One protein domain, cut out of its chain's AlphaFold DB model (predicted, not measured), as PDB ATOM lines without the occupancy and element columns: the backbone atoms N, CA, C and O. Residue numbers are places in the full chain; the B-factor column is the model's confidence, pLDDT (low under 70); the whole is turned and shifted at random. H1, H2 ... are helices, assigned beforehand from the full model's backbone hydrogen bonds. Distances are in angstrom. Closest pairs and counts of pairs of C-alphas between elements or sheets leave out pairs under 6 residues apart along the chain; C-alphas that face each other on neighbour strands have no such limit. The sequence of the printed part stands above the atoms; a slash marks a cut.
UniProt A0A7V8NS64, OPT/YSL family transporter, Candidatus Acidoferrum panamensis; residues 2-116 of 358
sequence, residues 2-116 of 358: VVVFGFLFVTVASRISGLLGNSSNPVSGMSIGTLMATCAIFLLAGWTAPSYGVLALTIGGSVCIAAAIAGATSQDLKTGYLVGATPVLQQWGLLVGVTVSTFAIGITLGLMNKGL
ATOM      1  N   VAL A   2     174.807 204.001 137.268       94.56
ATOM      2  CA  VAL A   2     175.619 202.772 137.462       94.56
ATOM      3  C   VAL A   2     176.683 202.587 136.378       94.56
ATOM      4  O   VAL A   2     177.845 202.423 136.709       94.56
ATOM      5  N   VAL A   3     176.317 202.677 135.093       94.56
ATOM      6  CA  VAL A   3     177.280 202.521 133.983       94.56
ATOM      7  C   VAL A   3     178.369 203.599 134.016       94.56
ATOM      8  O   VAL A   3     179.541 203.290 133.849       94.56
ATOM      9  N   VAL A   4     177.995 204.855 134.277       94.62
ATOM     10  CA  VAL A   4     178.919 206.003 134.261       94.62
ATOM     11  C   VAL A   4     179.896 205.944 135.435       94.62
ATOM     12  O   VAL A   4     181.106 205.934 135.229       94.62
ATOM     13  N   PHE A   5     179.385 205.866 136.667       94.94
ATOM     14  CA  PHE A   5     180.232 205.764 137.857       94.94
ATOM     15  C   PHE A   5     180.981 204.434 137.902       94.94
ATOM     16  O   PHE A   5     182.150 204.412 138.269       94.94
ATOM     17  N   GLY A   6     180.345 203.347 137.464       94.44
ATOM     18  CA  GLY A   6     180.970 202.039 137.317       94.44
ATOM     19  C   GLY A   6     182.181 202.105 136.398       94.44
ATOM     20  O   GLY A   6     183.264 201.738 136.824       94.44
ATOM     21  N   PHE A   7     182.043 202.653 135.189       94.19
ATOM     22  CA  PHE A   7     183.165 202.817 134.260       94.19
ATOM     23  C   PHE A   7     184.332 203.617 134.873       94.19
ATOM     24  O   PHE A   7     185.487 203.189 134.807       94.19
ATOM     25  N   LEU A   8     184.038 204.747 135.523       93.81
ATOM     26  CA  LEU A   8     185.062 205.596 136.141       93.81
ATOM     27  C   LEU A   8     185.760 204.912 137.326       93.81
ATOM     28  O   LEU A   8     186.984 204.930 137.412       93.81
ATOM     29  N   PHE A   9     185.017 204.288 138.237       94.12
ATOM     30  CA  PHE A   9     185.611 203.706 139.443       94.12
ATOM     31  C   PHE A   9     186.208 202.316 139.219       94.12
ATOM     32  O   PHE A   9     187.196 201.981 139.862       94.12
ATOM     33  N   VAL A  10     185.700 201.533 138.265       94.75
ATOM     34  CA  VAL A  10     186.305 200.251 137.862       94.75
ATOM     35  C   VAL A  10     187.711 200.457 137.301       94.75
ATOM     36  O   VAL A  10     188.620 199.708 137.655       94.75
ATOM     37  N   THR A  11     187.918 201.483 136.471       92.19
ATOM     38  CA  THR A  11     189.245 201.774 135.900       92.19
ATOM     39  C   THR A  11     190.252 202.186 136.976       92.19
ATOM     40  O   THR A  11     191.383 201.696 136.982       92.19
ATOM     41  N   VAL A  12     189.836 203.020 137.935       90.94
ATOM     42  CA  VAL A  12     190.666 203.402 139.089       90.94
ATOM     43  C   VAL A  12     190.969 202.190 139.978       90.94
ATOM     44  O   VAL A  12     192.133 201.952 140.301       90.94
ATOM     45  N   ALA A  13     189.955 201.390 140.316       92.81
ATOM     46  CA  ALA A  13     190.097 200.203 141.157       92.81
ATOM     47  C   ALA A  13     191.041 199.160 140.545       92.81
ATOM     48  O   ALA A  13     191.946 198.668 141.218       92.81
ATOM     49  N   SER A  14     190.864 198.858 139.255       91.69
ATOM     50  CA  SER A  14     191.701 197.919 138.501       91.69
ATOM     51  C   SER A  14     193.165 198.365 138.481       91.69
ATOM     52  O   SER A  14     194.062 197.569 138.765       91.69
ATOM     53  N   ARG A  15     193.417 199.660 138.239       89.81
ATOM     54  CA  ARG A  15     194.774 200.216 138.221       89.81
ATOM     55  C   ARG A  15     195.434 200.183 139.597       89.81
ATOM     56  O   ARG A  15     196.579 199.752 139.699       89.81
ATOM     57  N   ILE A  16     194.742 200.636 140.643       88.06
ATOM     58  CA  ILE A  16     195.295 200.659 142.005       88.06
ATOM     59  C   ILE A  16     195.573 199.233 142.480       88.06
ATOM     60  O   ILE A  16     196.680 198.957 142.929       88.06
ATOM     61  N   SER A  17     194.620 198.317 142.301       87.38
ATOM     62  CA  SER A  17     194.785 196.917 142.694       87.38
ATOM     63  C   SER A  17     195.910 196.219 141.914       87.38
ATOM     64  O   SER A  17     196.723 195.506 142.493       87.38
ATOM     65  N   GLY A  18     196.036 196.476 140.607       82.81
ATOM     66  CA  GLY A  18     197.106 195.893 139.789       82.81
ATOM     67  C   GLY A  18     198.516 196.404 140.130       82.81
ATOM     68  O   GLY A  18     199.496 195.657 139.986       82.81
ATOM     69  N   LEU A  19     198.631 197.659 140.582       79.69
ATOM     70  CA  LEU A  19     199.906 198.298 140.932       79.69
ATOM     71  C   LEU A  19     200.311 198.079 142.392       79.69
ATOM     72  O   LEU A  19     201.453 197.710 142.649       79.69
ATOM     73  N   LEU A  20     199.388 198.323 143.322       77.88
ATOM     74  CA  LEU A  20     199.635 198.387 144.766       77.88
ATOM     75  C   LEU A  20     199.018 197.209 145.536       77.88
ATOM     76  O   LEU A  20     199.368 197.009 146.692       77.88
ATOM     77  N   GLY A  21     198.121 196.436 144.916       80.81
ATOM     78  CA  GLY A  21     197.357 195.369 145.567       80.81
ATOM     79  C   GLY A  21     195.966 195.815 146.028       80.81
ATOM     80  O   GLY A  21     195.706 197.000 146.266       80.81
ATOM     81  N   ASN A  22     195.043 194.859 146.153       80.75
ATOM     82  CA  ASN A  22     193.643 195.130 146.492       80.75
ATOM     83  C   ASN A  22     193.465 195.661 147.927       80.75
ATOM     84  O   ASN A  22     192.507 196.383 148.190       80.75
ATOM     85  N   SER A  23     194.411 195.393 148.833       77.94
ATOM     86  CA  SER A  23     194.464 195.962 150.191       77.94
ATOM     87  C   SER A  23     194.539 197.497 150.191       77.94
ATOM     88  O   SER A  23     194.073 198.149 151.124       77.94
ATOM     89  N   SER A  24     195.099 198.077 149.124       74.56
ATOM     90  CA  SER A  24     195.248 199.524 148.930       74.56
ATOM     91  C   SER A  24     194.132 200.141 148.073       74.56
ATOM     92  O   SER A  24     194.151 201.343 147.806       74.56
ATOM     93  N   ASN A  25     193.157 199.346 147.624       83.94
ATOM     94  CA  ASN A  25     192.057 199.807 146.782       83.94
ATOM     95  C   ASN A  25     191.048 200.638 147.609       83.94
ATOM     96  O   ASN A  25     190.437 200.099 148.537       83.94
ATOM     97  N   PRO A  26     190.810 201.930 147.297       84.94
ATOM     98  CA  PRO A  26     189.946 202.812 148.085       84.94
ATOM     99  C   PRO A  26     188.449 202.578 147.801       84.94
ATOM    100  O   PRO A  26     187.697 203.523 147.551       84.94
ATOM    101  N   VAL A  27     187.996 201.319 147.830       88.56
ATOM    102  CA  VAL A  27     186.619 200.918 147.487       88.56
ATOM    103  C   VAL A  27     185.598 201.684 148.321       88.56
ATOM    104  O   VAL A  27     184.642 202.221 147.773       88.56
ATOM    105  N   SER A  28     185.826 201.818 149.629       83.06
ATOM    106  CA  SER A  28     184.942 202.570 150.526       83.06
ATOM    107  C   SER A  28     184.775 204.033 150.098       83.06
ATOM    108  O   SER A  28     183.651 204.529 150.046       83.06
ATOM    109  N   GLY A  29     185.866 204.709 149.724       84.25
ATOM    110  CA  GLY A  29     185.837 206.089 149.235       84.25
ATOM    111  C   GLY A  29     185.082 206.226 147.911       84.25
ATOM    112  O   GLY A  29     184.260 207.130 147.764       84.25
ATOM    113  N   MET A  30     185.295 205.296 146.975       90.19
ATOM    114  CA  MET A  30     184.588 205.272 145.687       90.19
ATOM    115  C   MET A  30     183.080 205.028 145.862       90.19
ATOM    116  O   MET A  30     182.265 205.667 145.191       90.19
ATOM    117  N   SER A  31     182.693 204.172 146.808       89.88
ATOM    118  CA  SER A  31     181.290 203.900 147.142       89.88
ATOM    119  C   SER A  31     180.597 205.111 147.758       89.88
ATOM    120  O   SER A  31     179.508 205.482 147.319       89.88
ATOM    121  N   ILE A  32     181.244 205.770 148.726       87.69
ATOM    122  CA  ILE A  32     180.729 206.996 149.352       87.69
ATOM    123  C   ILE A  32     180.603 208.107 148.312       87.69
ATOM    124  O   ILE A  32     179.551 208.735 148.215       87.69
ATOM    125  N   GLY A  33     181.637 208.316 147.494       88.81
ATOM    126  CA  GLY A  33     181.626 209.318 146.432       88.81
ATOM    127  C   GLY A  33     180.501 209.081 145.423       88.81
ATOM    128  O   GLY A  33     179.763 210.010 145.098       88.81
ATOM    129  N   THR A  34     180.303 207.831 144.993       92.94
ATOM    130  CA  THR A  34     179.191 207.447 144.105       92.94
ATOM    131  C   THR A  34     177.840 207.759 144.735       92.94
ATOM    132  O   THR A  34     176.960 208.319 144.081       92.94
ATOM    133  N   LEU A  35     177.664 207.394 146.003       92.00
ATOM    134  CA  LEU A  35     176.411 207.551 146.728       92.00
ATOM    135  C   LEU A  35     176.087 209.033 146.963       92.00
ATOM    136  O   LEU A  35     174.972 209.459 146.668       92.00
ATOM    137  N   MET A  36     177.066 209.840 147.381       90.38
ATOM    138  CA  MET A  36     176.910 211.290 147.541       90.38
ATOM    139  C   MET A  36     176.608 211.984 146.212       90.38
ATOM    140  O   MET A  36     175.677 212.786 146.141       90.38
ATOM    141  N   ALA A  37     177.341 211.652 145.146       92.94
ATOM    142  CA  ALA A  37     177.103 212.217 143.822       92.94
ATOM    143  C   ALA A  37     175.722 211.818 143.277       92.94
ATOM    144  O   ALA A  37     175.009 212.652 142.724       92.94
ATOM    145  N   THR A  38     175.304 210.568 143.489       94.56
ATOM    146  CA  THR A  38     173.966 210.088 143.109       94.56
ATOM    147  C   THR A  38     172.873 210.837 143.867       94.56
ATOM    148  O   THR A  38     171.930 211.319 143.243       94.56
ATOM    149  N   CYS A  39     173.017 211.013 145.184       92.75
ATOM    150  CA  CYS A  39     172.059 211.776 145.988       92.75
ATOM    151  C   CYS A  39     171.997 213.252 145.564       92.75
ATOM    152  O   CYS A  39     170.913 213.822 145.511       92.75
ATOM    153  N   ALA A  40     173.134 213.864 145.215       91.88
ATOM    154  CA  ALA A  40     173.170 215.232 144.704       91.88
ATOM    155  C   ALA A  40     172.442 215.360 143.355       91.88
ATOM    156  O   ALA A  40     171.663 216.290 143.163       91.88
ATOM    157  N   ILE A  41     172.631 214.403 142.441       94.81
ATOM    158  CA  ILE A  41     171.915 214.367 141.156       94.81
ATOM    159  C   ILE A  41     170.408 214.196 141.378       94.81
ATOM    160  O   ILE A  41     169.616 214.888 140.742       94.81
ATOM    161  N   PHE A  42     169.999 213.318 142.299       94.94
ATOM    162  CA  PHE A  42     168.587 213.138 142.650       94.94
ATOM    163  C   PHE A  42     167.981 214.415 143.222       94.94
ATOM    164  O   PHE A  42     166.892 214.806 142.814       94.94
ATOM    165  N   LEU A  43     168.712 215.109 144.094       92.38
ATOM    166  CA  LEU A  43     168.282 216.388 144.640       92.38
ATOM    167  C   LEU A  43     168.081 217.444 143.543       92.38
ATOM    168  O   LEU A  43     167.052 218.115 143.532       92.38
ATOM    169  N   LEU A  44     169.024 217.557 142.600       93.31
ATOM    170  CA  LEU A  44     168.922 218.478 141.459       93.31
ATOM    171  C   LEU A  44     167.746 218.138 140.530       93.31
ATOM    172  O   LEU A  44     167.147 219.037 139.948       93.31
ATOM    173  N   ALA A  45     167.396 216.856 140.416       93.44
ATOM    174  CA  ALA A  45     166.235 216.384 139.664       93.44
ATOM    175  C   ALA A  45     164.904 216.483 140.444       93.44
ATOM    176  O   ALA A  45     163.855 216.133 139.905       93.44
ATOM    177  N   GLY A  46     164.925 216.926 141.709       90.94
ATOM    178  CA  GLY A  46     163.745 216.997 142.580       90.94
ATOM    179  C   GLY A  46     163.270 215.643 143.130       90.94
ATOM    180  O   GLY A  46     162.161 215.534 143.647       90.94
ATOM    181  N   TRP A  47     164.087 214.594 143.031       90.25
ATOM    182  CA  TRP A  47     163.765 213.229 143.452       90.25
ATOM    183  C   TRP A  47     164.098 213.008 144.933       90.25
ATOM    184  O   TRP A  47     165.114 212.410 145.283       90.25
ATOM    185  N   THR A  48     163.235 213.508 145.819       85.06
ATOM    186  CA  THR A  48     163.475 213.533 147.280       85.06
ATOM    187  C   THR A  48     162.607 212.567 148.089       85.06
ATOM    188  O   THR A  48     162.748 212.475 149.308       85.06
ATOM    189  N   ALA A  49     161.712 211.818 147.439       83.75
ATOM    190  CA  ALA A  49     160.926 210.779 148.100       83.75
ATOM    191  C   ALA A  49     161.822 209.696 148.755       83.75
ATOM    192  O   ALA A  49     162.879 209.367 148.210       83.75
ATOM    193  N   PRO A  50     161.390 209.069 149.871       77.50
ATOM    194  CA  PRO A  50     162.184 208.055 150.580       77.50
ATOM    195  C   PRO A  50     162.641 206.870 149.714       77.50
ATOM    196  O   PRO A  50     163.724 206.325 149.923       77.50
ATOM    197  N   SER A  51     161.859 206.499 148.694       83.62
ATOM    198  CA  SER A  51     162.203 205.442 147.734       83.62
ATOM    199  C   SER A  51     163.489 205.730 146.951       83.62
ATOM    200  O   SER A  51     164.222 204.802 146.604       83.62
ATOM    201  N   TYR A  52     163.821 207.004 146.719       88.69
ATOM    202  CA  TYR A  52     165.063 207.383 146.047       88.69
ATOM    203  C   TYR A  52     166.299 207.172 146.925       88.69
ATOM    204  O   TYR A  52     167.385 206.963 146.388       88.69
ATOM    205  N   GLY A  53     166.150 207.138 148.255       87.62
ATOM    206  CA  GLY A  53     167.229 206.731 149.156       87.62
ATOM    207  C   GLY A  53     167.631 205.272 148.930       87.62
ATOM    208  O   GLY A  53     168.817 204.966 148.794       87.62
ATOM    209  N   VAL A  54     166.640 204.384 148.782       87.94
ATOM    210  CA  VAL A  54     166.864 202.970 148.432       87.94
ATOM    211  C   VAL A  54     167.521 202.859 147.057       87.94
ATOM    212  O   VAL A  54     168.515 202.152 146.908       87.94
ATOM    213  N   LEU A  55     167.037 203.616 146.067       91.56
ATOM    214  CA  LEU A  55     167.627 203.625 144.727       91.56
ATOM    215  C   LEU A  55     169.093 204.096 144.737       91.56
ATOM    216  O   LEU A  55     169.934 203.505 144.058       91.56
ATOM    217  N   ALA A  56     169.420 205.131 145.516       92.44
ATOM    218  CA  ALA A  56     170.787 205.626 145.657       92.44
ATOM    219  C   ALA A  56     171.708 204.573 146.293       92.44
ATOM    220  O   ALA A  56     172.832 204.382 145.823       92.44
ATOM    221  N   LEU A  57     171.219 203.846 147.306       91.75
ATOM    222  CA  LEU A  57     171.926 202.712 147.907       91.75
ATOM    223  C   LEU A  57     172.162 201.586 146.899       91.75
ATOM    224  O   LEU A  57     173.272 201.065 146.836       91.75
ATOM    225  N   THR A  58     171.165 201.234 146.080       92.81
ATOM    226  CA  THR A  58     171.329 200.213 145.037       92.81
ATOM    227  C   THR A  58     172.392 200.631 144.023       92.81
ATOM    228  O   THR A  58     173.280 199.842 143.714       92.81
ATOM    229  N   ILE A  59     172.367 201.884 143.553       94.06
ATOM    230  CA  ILE A  59     173.364 202.405 142.606       94.06
ATOM    231  C   ILE A  59     174.768 202.386 143.223       94.06
ATOM    232  O   ILE A  59     175.697 201.862 142.609       94.06
ATOM    233  N   GLY A  60     174.924 202.931 144.433       92.81
ATOM    234  CA  GLY A  60     176.205 202.952 145.143       92.81
ATOM    235  C   GLY A  60     176.732 201.547 145.433       92.81
ATOM    236  O   GLY A  60     177.912 201.277 145.219       92.81
ATOM    237  N   GLY A  61     175.853 200.630 145.838       92.75
ATOM    238  CA  GLY A  61     176.171 199.224 146.075       92.75
ATOM    239  C   GLY A  61     176.620 198.496 144.808       92.75
ATOM    240  O   GLY A  61     177.648 197.827 144.825       92.75
ATOM    241  N   SER A  62     175.920 198.670 143.683       94.31
ATOM    242  CA  SER A  62     176.326 198.069 142.406       94.31
ATOM    243  C   SER A  62     177.698 198.565 141.944       94.31
ATOM    244  O   SER A  62     178.514 197.767 141.489       94.31
ATOM    245  N   VAL A  63     177.977 199.864 142.084       95.62
ATOM    246  CA  VAL A  63     179.282 200.441 141.715       95.62
ATOM    247  C   VAL A  63     180.387 199.979 142.665       95.62
ATOM    248  O   VAL A  63     181.473 199.640 142.199       95.62
ATOM    249  N   CYS A  64     180.104 199.892 143.968       93.81
ATOM    250  CA  CYS A  64     181.000 199.314 144.972       93.81
ATOM    251  C   CYS A  64     181.425 197.891 144.587       93.81
ATOM    252  O   CYS A  64     182.616 197.595 144.508       93.81
ATOM    253  N   ILE A  65     180.444 197.029 144.290       92.94
ATOM    254  CA  ILE A  65     180.678 195.636 143.899       92.94
ATOM    255  C   ILE A  65     181.479 195.588 142.597       92.94
ATOM    256  O   ILE A  65     182.482 194.885 142.531       92.94
ATOM    257  N   ALA A  66     181.099 196.371 141.584       94.00
ATOM    258  CA  ALA A  66     181.823 196.415 140.318       94.00
ATOM    259  C   ALA A  66     183.296 196.824 140.508       94.00
ATOM    260  O   ALA A  66     184.187 196.159 139.982       94.00
ATOM    261  N   ALA A  67     183.568 197.868 141.298       93.56
ATOM    262  CA  ALA A  67     184.924 198.330 141.590       93.56
ATOM    263  C   ALA A  67     185.737 197.292 142.384       93.56
ATOM    264  O   ALA A  67     186.899 197.040 142.060       93.56
ATOM    265  N   ALA A  68     185.131 196.652 143.389       91.81
ATOM    266  CA  ALA A  68     185.780 195.612 144.185       91.81
ATOM    267  C   ALA A  68     186.136 194.380 143.338       91.81
ATOM    268  O   ALA A  68     187.279 193.922 143.361       91.81
ATOM    269  N   ILE A  69     185.183 193.879 142.543       92.00
ATOM    270  CA  ILE A  69     185.383 192.705 141.684       92.00
ATOM    271  C   ILE A  69     186.388 193.003 140.572       92.00
ATOM    272  O   ILE A  69     187.246 192.167 140.296       92.00
ATOM    273  N   ALA A  70     186.357 194.194 139.971       92.38
ATOM    274  CA  ALA A  70     187.355 194.581 138.979       92.38
ATOM    275  C   ALA A  70     188.770 194.661 139.570       92.38
ATOM    276  O   ALA A  70     189.729 194.210 138.937       92.38
ATOM    277  N   GLY A  71     188.900 195.204 140.785       91.81
ATOM    278  CA  GLY A  71     190.160 195.234 141.525       91.81
ATOM    279  C   GLY A  71     190.701 193.830 141.794       91.81
ATOM    280  O   GLY A  71     191.846 193.547 141.438       91.81
ATOM    281  N   ALA A  72     189.867 192.942 142.345       90.56
ATOM    282  CA  ALA A  72     190.227 191.548 142.606       90.56
ATOM    283  C   ALA A  72     190.622 190.813 141.314       90.56
ATOM    284  O   ALA A  72     191.731 190.301 141.217       90.56
ATOM    285  N   THR A  73     189.794 190.900 140.268       91.00
ATOM    286  CA  THR A  73     190.060 190.268 138.961       91.00
ATOM    287  C   THR A  73     191.398 190.717 138.375       91.00
ATOM    288  O   THR A  73     192.147 189.910 137.835       91.00
ATOM    289  N   SER A  74     191.732 192.006 138.481       90.75
ATOM    290  CA  SER A  74     192.988 192.542 137.937       90.75
ATOM    291  C   SER A  74     194.213 191.984 138.664       90.75
ATOM    292  O   SER A  74     195.222 191.668 138.030       90.75
ATOM    293  N   GLN A  75     194.123 191.831 139.987       89.62
ATOM    294  CA  GLN A  75     195.181 191.218 140.787       89.62
ATOM    295  C   GLN A  75     195.268 189.704 140.545       89.62
ATOM    296  O   GLN A  75     196.373 189.168 140.415       89.62
ATOM    297  N   ASP A  76     194.130 189.025 140.418       89.75
ATOM    298  CA  ASP A  76     194.053 187.587 140.159       89.75
ATOM    299  C   ASP A  76     194.633 187.228 138.792       89.75
ATOM    300  O   ASP A  76     195.389 186.264 138.688       89.75
ATOM    301  N   LEU A  77     194.356 188.021 137.753       89.69
ATOM    302  CA  LEU A  77     194.922 187.823 136.415       89.69
ATOM    303  C   LEU A  77     196.441 188.027 136.404       89.69
ATOM    304  O   LEU A  77     197.159 187.254 135.773       89.69
ATOM    305  N   LYS A  78     196.952 189.029 137.133       88.00
ATOM    306  CA  LYS A  78     198.399 189.245 137.288       88.00
ATOM    307  C   LYS A  78     199.056 188.064 138.001       88.00
ATOM    308  O   LYS A  78     200.070 187.552 137.541       88.00
ATOM    309  N   THR A  79     198.468 187.624 139.109       87.69
ATOM    310  CA  THR A  79     198.977 186.493 139.895       87.69
ATOM    311  C   THR A  79     198.905 185.202 139.084       87.69
ATOM    312  O   THR A  79     199.875 184.455 139.032       87.69
ATOM    313  N   GLY A  80     197.795 184.993 138.376       89.69
ATOM    314  CA  GLY A  80     197.569 183.879 137.462       89.69
ATOM    315  C   GLY A  80     198.620 183.802 136.370       89.69
ATOM    316  O   GLY A  80     199.209 182.746 136.170       89.69
ATOM    317  N   TYR A  81     198.921 184.932 135.729       88.88
ATOM    318  CA  TYR A  81     199.989 185.019 134.739       88.88
ATOM    319  C   TYR A  81     201.354 184.607 135.317       88.88
ATOM    320  O   TYR A  81     202.085 183.860 134.672       88.88
ATOM    321  N   LEU A  82     201.682 185.030 136.545       89.75
ATOM    322  CA  LEU A  82     202.953 184.689 137.200       89.75
ATOM    323  C   LEU A  82     203.085 183.198 137.541       89.75
ATOM    324  O   LEU A  82     204.186 182.661 137.472       89.75
ATOM    325  N   VAL A  83     201.986 182.529 137.901       90.88
ATOM    326  CA  VAL A  83     201.985 181.093 138.254       90.88
ATOM    327  C   VAL A  83     201.633 180.172 137.078       90.88
ATOM    328  O   VAL A  83     201.521 178.964 137.260       90.88
ATOM    329  N   GLY A  84     201.446 180.721 135.872       90.25
ATOM    330  CA  GLY A  84     201.099 179.955 134.670       90.25
ATOM    331  C   GLY A  84     199.640 179.481 134.600       90.25
ATOM    332  O   GLY A  84     199.334 178.525 133.890       90.25
ATOM    333  N   ALA A  85     198.722 180.124 135.328       88.38
ATOM    334  CA  ALA A  85     197.297 179.804 135.301       88.38
ATOM    335  C   ALA A  85     196.609 180.292 134.012       88.38
ATOM    336  O   ALA A  85     196.977 181.301 133.412       88.38
ATOM    337  N   THR A  86     195.545 179.593 133.605       89.12
ATOM    338  CA  THR A  86     194.723 179.975 132.446       89.12
ATOM    339  C   THR A  86     193.632 180.980 132.855       89.12
ATOM    340  O   THR A  86     192.834 180.652 133.739       89.12
ATOM    341  N   PRO A  87     193.504 182.149 132.190       87.44
ATOM    342  CA  PRO A  87     192.541 183.194 132.570       87.44
ATOM    343  C   PRO A  87     191.082 182.725 132.646       87.44
ATOM    344  O   PRO A  87     190.325 183.164 133.508       87.44
ATOM    345  N   VAL A  88     190.686 181.799 131.768       88.50
ATOM    346  CA  VAL A  88     189.307 181.287 131.696       88.50
ATOM    347  C   VAL A  88     188.908 180.563 132.986       88.50
ATOM    348  O   VAL A  88     187.818 180.791 133.506       88.50
ATOM    349  N   LEU A  89     189.793 179.731 133.543       85.69
ATOM    350  CA  LEU A  89     189.512 178.999 134.784       85.69
ATOM    351  C   LEU A  89     189.414 179.942 135.987       85.69
ATOM    352  O   LEU A  89     188.578 179.733 136.863       85.69
ATOM    353  N   GLN A  90     190.218 181.009 136.004       87.19
ATOM    354  CA  GLN A  90     190.162 182.019 137.061       87.19
ATOM    355  C   GLN A  90     188.837 182.789 137.046       87.19
ATOM    356  O   GLN A  90     188.238 182.993 138.097       87.19
ATOM    357  N   GLN A  91     188.339 183.162 135.864       89.62
ATOM    358  CA  GLN A  91     187.055 183.858 135.733       89.62
ATOM    359  C   GLN A  91     185.878 182.998 136.207       89.62
ATOM    360  O   GLN A  91     185.021 183.488 136.942       89.62
ATOM    361  N   TRP A  92     185.853 181.711 135.844       90.44
ATOM    362  CA  TRP A  92     184.839 180.780 136.345       90.44
ATOM    363  C   TRP A  92     184.932 180.583 137.858       90.44
ATOM    364  O   TRP A  92     183.908 180.618 138.539       90.44
ATOM    365  N   GLY A  93     186.149 180.439 138.393       90.69
ATOM    366  CA  GLY A  93     186.381 180.348 139.834       90.69
ATOM    367  C   GLY A  93     185.862 181.575 140.585       90.69
ATOM    368  O   GLY A  93     185.159 181.430 141.583       90.69
ATOM    369  N   LEU A  94     186.126 182.776 140.064       90.12
ATOM    370  CA  LEU A  94     185.628 184.026 140.631       90.12
ATOM    371  C   LEU A  94     184.098 184.108 140.572       90.12
ATOM    372  O   LEU A  94     183.471 184.478 141.561       90.12
ATOM    373  N   LEU A  95     183.480 183.724 139.451       91.12
ATOM    374  CA  LEU A  95     182.024 183.747 139.298       91.12
ATOM    375  C   LEU A  95     181.340 182.814 140.304       91.12
ATOM    376  O   LEU A  95     180.399 183.227 140.989       91.12
ATOM    377  N   VAL A  96     181.837 181.582 140.441       93.44
ATOM    378  CA  VAL A  96     181.338 180.625 141.438       93.44
ATOM    379  C   VAL A  96     181.571 181.162 142.851       93.44
ATOM    380  O   VAL A  96     180.633 181.204 143.647       93.44
ATOM    381  N   GLY A  97     182.781 181.642 143.151       92.12
ATOM    382  CA  GLY A  97     183.147 182.168 144.466       92.12
ATOM    383  C   GLY A  97     182.281 183.348 144.907       92.12
ATOM    384  O   GLY A  97     181.756 183.342 146.021       92.12
ATOM    385  N   VAL A  98     182.065 184.331 144.029       91.75
ATOM    386  CA  VAL A  98     181.208 185.499 144.297       91.75
ATOM    387  C   VAL A  98     179.752 185.082 144.466       91.75
ATOM    388  O   VAL A  98     179.090 185.556 145.389       91.75
ATOM    389  N   THR A  99     179.251 184.175 143.624       91.69
ATOM    390  CA  THR A  99     177.863 183.698 143.710       91.69
ATOM    391  C   THR A  99     177.615 182.990 145.039       91.69
ATOM    392  O   THR A  99     176.716 183.378 145.784       91.69
ATOM    393  N   VAL A 100     178.457 182.013 145.390       94.19
ATOM    394  CA  VAL A 100     178.346 181.264 146.652       94.19
ATOM    395  C   VAL A 100     178.487 182.201 147.852       94.19
ATOM    396  O   VAL A 100     177.680 182.133 148.779       94.19
ATOM    397  N   SER A 101     179.447 183.131 147.813       91.00
ATOM    398  CA  SER A 101     179.655 184.107 148.889       91.00
ATOM    399  C   SER A 101     178.472 185.061 149.046       91.00
ATOM    400  O   SER A 101     178.114 185.395 150.169       91.00
ATOM    401  N   THR A 102     177.823 185.474 147.953       91.50
ATOM    402  CA  THR A 102     176.651 186.364 148.004       91.50
ATOM    403  C   THR A 102     175.487 185.694 148.729       91.50
ATOM    404  O   THR A 102     174.879 186.306 149.607       91.50
ATOM    405  N   PHE A 103     175.212 184.421 148.424       91.88
ATOM    406  CA  PHE A 103     174.193 183.657 149.145       91.88
ATOM    407  C   PHE A 103     174.582 183.431 150.606       91.88
ATOM    408  O   PHE A 103     173.765 183.681 151.490       91.88
ATOM    409  N   ALA A 104     175.825 183.020 150.873       89.75
ATOM    410  CA  ALA A 104     176.302 182.790 152.232       89.75
ATOM    411  C   ALA A 104     176.197 184.060 153.093       89.75
ATOM    412  O   ALA A 104     175.578 184.030 154.152       89.75
ATOM    413  N   ILE A 105     176.714 185.195 152.609       89.69
ATOM    414  CA  ILE A 105     176.661 186.484 153.313       89.69
ATOM    415  C   ILE A 105     175.211 186.947 153.485       89.69
ATOM    416  O   ILE A 105     174.844 187.372 154.577       89.69
ATOM    417  N   GLY A 106     174.372 186.845 152.450       90.38
ATOM    418  CA  GLY A 106     172.963 187.237 152.531       90.38
ATOM    419  C   GLY A 106     172.194 186.443 153.590       90.38
ATOM    420  O   GLY A 106     171.483 187.027 154.409       90.38
ATOM    421  N   ILE A 107     172.394 185.122 153.627       87.12
ATOM    422  CA  ILE A 107     171.810 184.245 154.646       87.12
ATOM    423  C   ILE A 107     172.359 184.605 156.028       87.12
ATOM    424  O   ILE A 107     171.578 184.820 156.948       87.12
ATOM    425  N   THR A 108     173.678 184.737 156.179       87.12
ATOM    426  CA  THR A 108     174.313 185.091 157.455       87.12
ATOM    427  C   THR A 108     173.814 186.428 158.000       87.12
ATOM    428  O   THR A 108     173.466 186.499 159.175       87.12
ATOM    429  N   LEU A 109     173.723 187.473 157.174       88.12
ATOM    430  CA  LEU A 109     173.202 188.776 157.598       88.12
ATOM    431  C   LEU A 109     171.719 188.697 157.971       88.12
ATOM    432  O   LEU A 109     171.315 189.298 158.963       88.12
ATOM    433  N   GLY A 110     170.919 187.927 157.228       87.19
ATOM    434  CA  GLY A 110     169.512 187.694 157.557       87.19
ATOM    435  C   GLY A 110     169.329 186.958 158.887       87.19
ATOM    436  O   GLY A 110     168.514 187.372 159.712       87.19
ATOM    437  N   LEU A 111     170.118 185.907 159.123       84.44
ATOM    438  CA  LEU A 111     170.139 185.168 160.388       84.44
ATOM    439  C   LEU A 111     170.618 186.053 161.536       84.44
ATOM    440  O   LEU A 111     170.027 186.026 162.606       84.44
ATOM    441  N   MET A 112     171.650 186.868 161.313       84.31
ATOM    442  CA  MET A 112     172.181 187.782 162.321       84.31
ATOM    443  C   MET A 112     171.183 188.879 162.681       84.31
ATOM    444  O   MET A 112     171.027 189.183 163.859       84.31
ATOM    445  N   ASN A 113     170.490 189.458 161.696       87.00
ATOM    446  CA  ASN A 113     169.489 190.483 161.970       87.00
ATOM    447  C   ASN A 113     168.330 189.925 162.793       87.00
ATOM    448  O   ASN A 113     167.946 190.546 163.774       87.00
ATOM    449  N   LYS A 114     167.832 188.737 162.431       81.94
ATOM    450  CA  LYS A 114     166.743 188.077 163.160       81.94
ATOM    451  C   LYS A 114     167.183 187.574 164.532       81.94
ATOM    452  O   LYS A 114     166.548 187.878 165.523       81.94
ATOM    453  N   GLY A 115     168.301 186.858 164.619       78.38
ATOM    454  CA  GLY A 115     168.785 186.284 165.880       78.38
ATOM    455  C   GLY A 115     169.218 187.323 166.919       78.38
ATOM    456  O   GLY A 115     169.382 186.989 168.089       78.38
ATOM    457  N   LEU A 116     169.423 188.580 166.510       81.75
ATOM    458  CA  LEU A 116     169.759 189.686 167.408       81.75
ATOM    459  C   LEU A 116     168.623 190.703 167.581       81.75
ATOM    460  O   LEU A 116     168.812 191.654 168.345       81.75
TER     461      LEU A 116
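What this domain is: This is residues 2 to 116 of the 358 residues of the protein "OPT/YSL family transporter" of Candidatus Acidoferrum panamensis (UniProt A0A7V8NS64). One long straight helix, H3, makes the longest axis of the model; two shorter helices, H1 and H2, cover one side of it, H2 along its first half and H1 farther on, and a second long helix, H4, folds back from its far end to make an open V with it. The first part of H4 packs on H3, while residues 99 to 116, of which 99 to 115 belong to H4, stick out as a free arm. The printed part has 115 residues, with four named helices in the order H1, H2, H3, H4 and no named strand. The class is all helix, with 100 of the 115 printed residues in the named helices. The whole is loose, with a radius of gyration of the C-alphas of 16.7 A, and the C-alphas span 53 by 37 by 22 A along their three main axes.

Where its parts are: The printed part begins with H1, residues 2 to 20, whose first C-alpha, that of Val 2, is at (175.619, 202.772, 137.462). H1 is 25.5 A long from first to last C-alpha and has a kink of 26 degrees near residue 9. After a short link of 6 residues comes H2, residues 27 to 44, 25.6 A long. A tight link of 5 residues joins it to H3, residues 50 to 83, the longest helix with 34 residues and 49.6 A from first to last C-alpha. H3 begins at Pro 50 with its C-alpha at (162.184, 208.055, 150.580) and ends at Val 83 with its C-alpha at (201.985, 181.093, 138.254). A tight link of 3 residues joins it to H4, residues 87 to 115, 41.0 A long, which ends with C-alpha 115 at (168.785, 186.284, 165.880).

How they stand to each other: H3 is the hub and touches the three other helices. H1, H2 and H3 form a bundle, a group of helices side by side; it is up and down, each helix running against the one before it in the chain. H1 touches H3 with 39 pairs of C-alphas within 8 A, the closest being those of Ser 14 and Gly 71, 4.3 A apart. These two run the same way at a shallow tilt of 34 degrees, only just short of steep. H2 and H3 are a helical hairpin: they touch, run opposite ways at a shallow tilt of 31 degrees, and have their closest C-alphas at Leu 35 and Gly 60, 4.9 A apart. H3 touches H2 with residues 52 to 68 alone. H1 and H2, also a helical hairpin, only just touch, with 3 pairs of C-alphas within 8 A, the closest being those of Phe 9 and Met 30 at 6.5 A. They run opposite ways at a shallow tilt of 20 degrees. H3 and H4 are a third helical hairpin, running opposite ways at a steep tilt of 40 degrees. They touch through residues 73 to 81 of H3 and 87 to 94 of H4 alone, and their closest C-alphas are those of Leu 77 and Pro 87, 6.5 A apart. H4 is apart from H1 and from H2. In H1, H2 and H4 every O i to N i+4 pair is within hydrogen-bond range; in H3 29 of 30 are.

The domain as a whole: The two C-alphas farthest apart are those of Gly 46 and Gly 84, at 53.2 A. The first and last printed C-alphas, those of Val 2 and Leu 116, are 33.2 A apart. Without residues 99 to 116, which stand free, the body of 97 residues spans 53 by 26 by 18 A. The printed part has no cut, and no link is long. The mean pLDDT of the printed part is 89.5, and no printed residue is under 70.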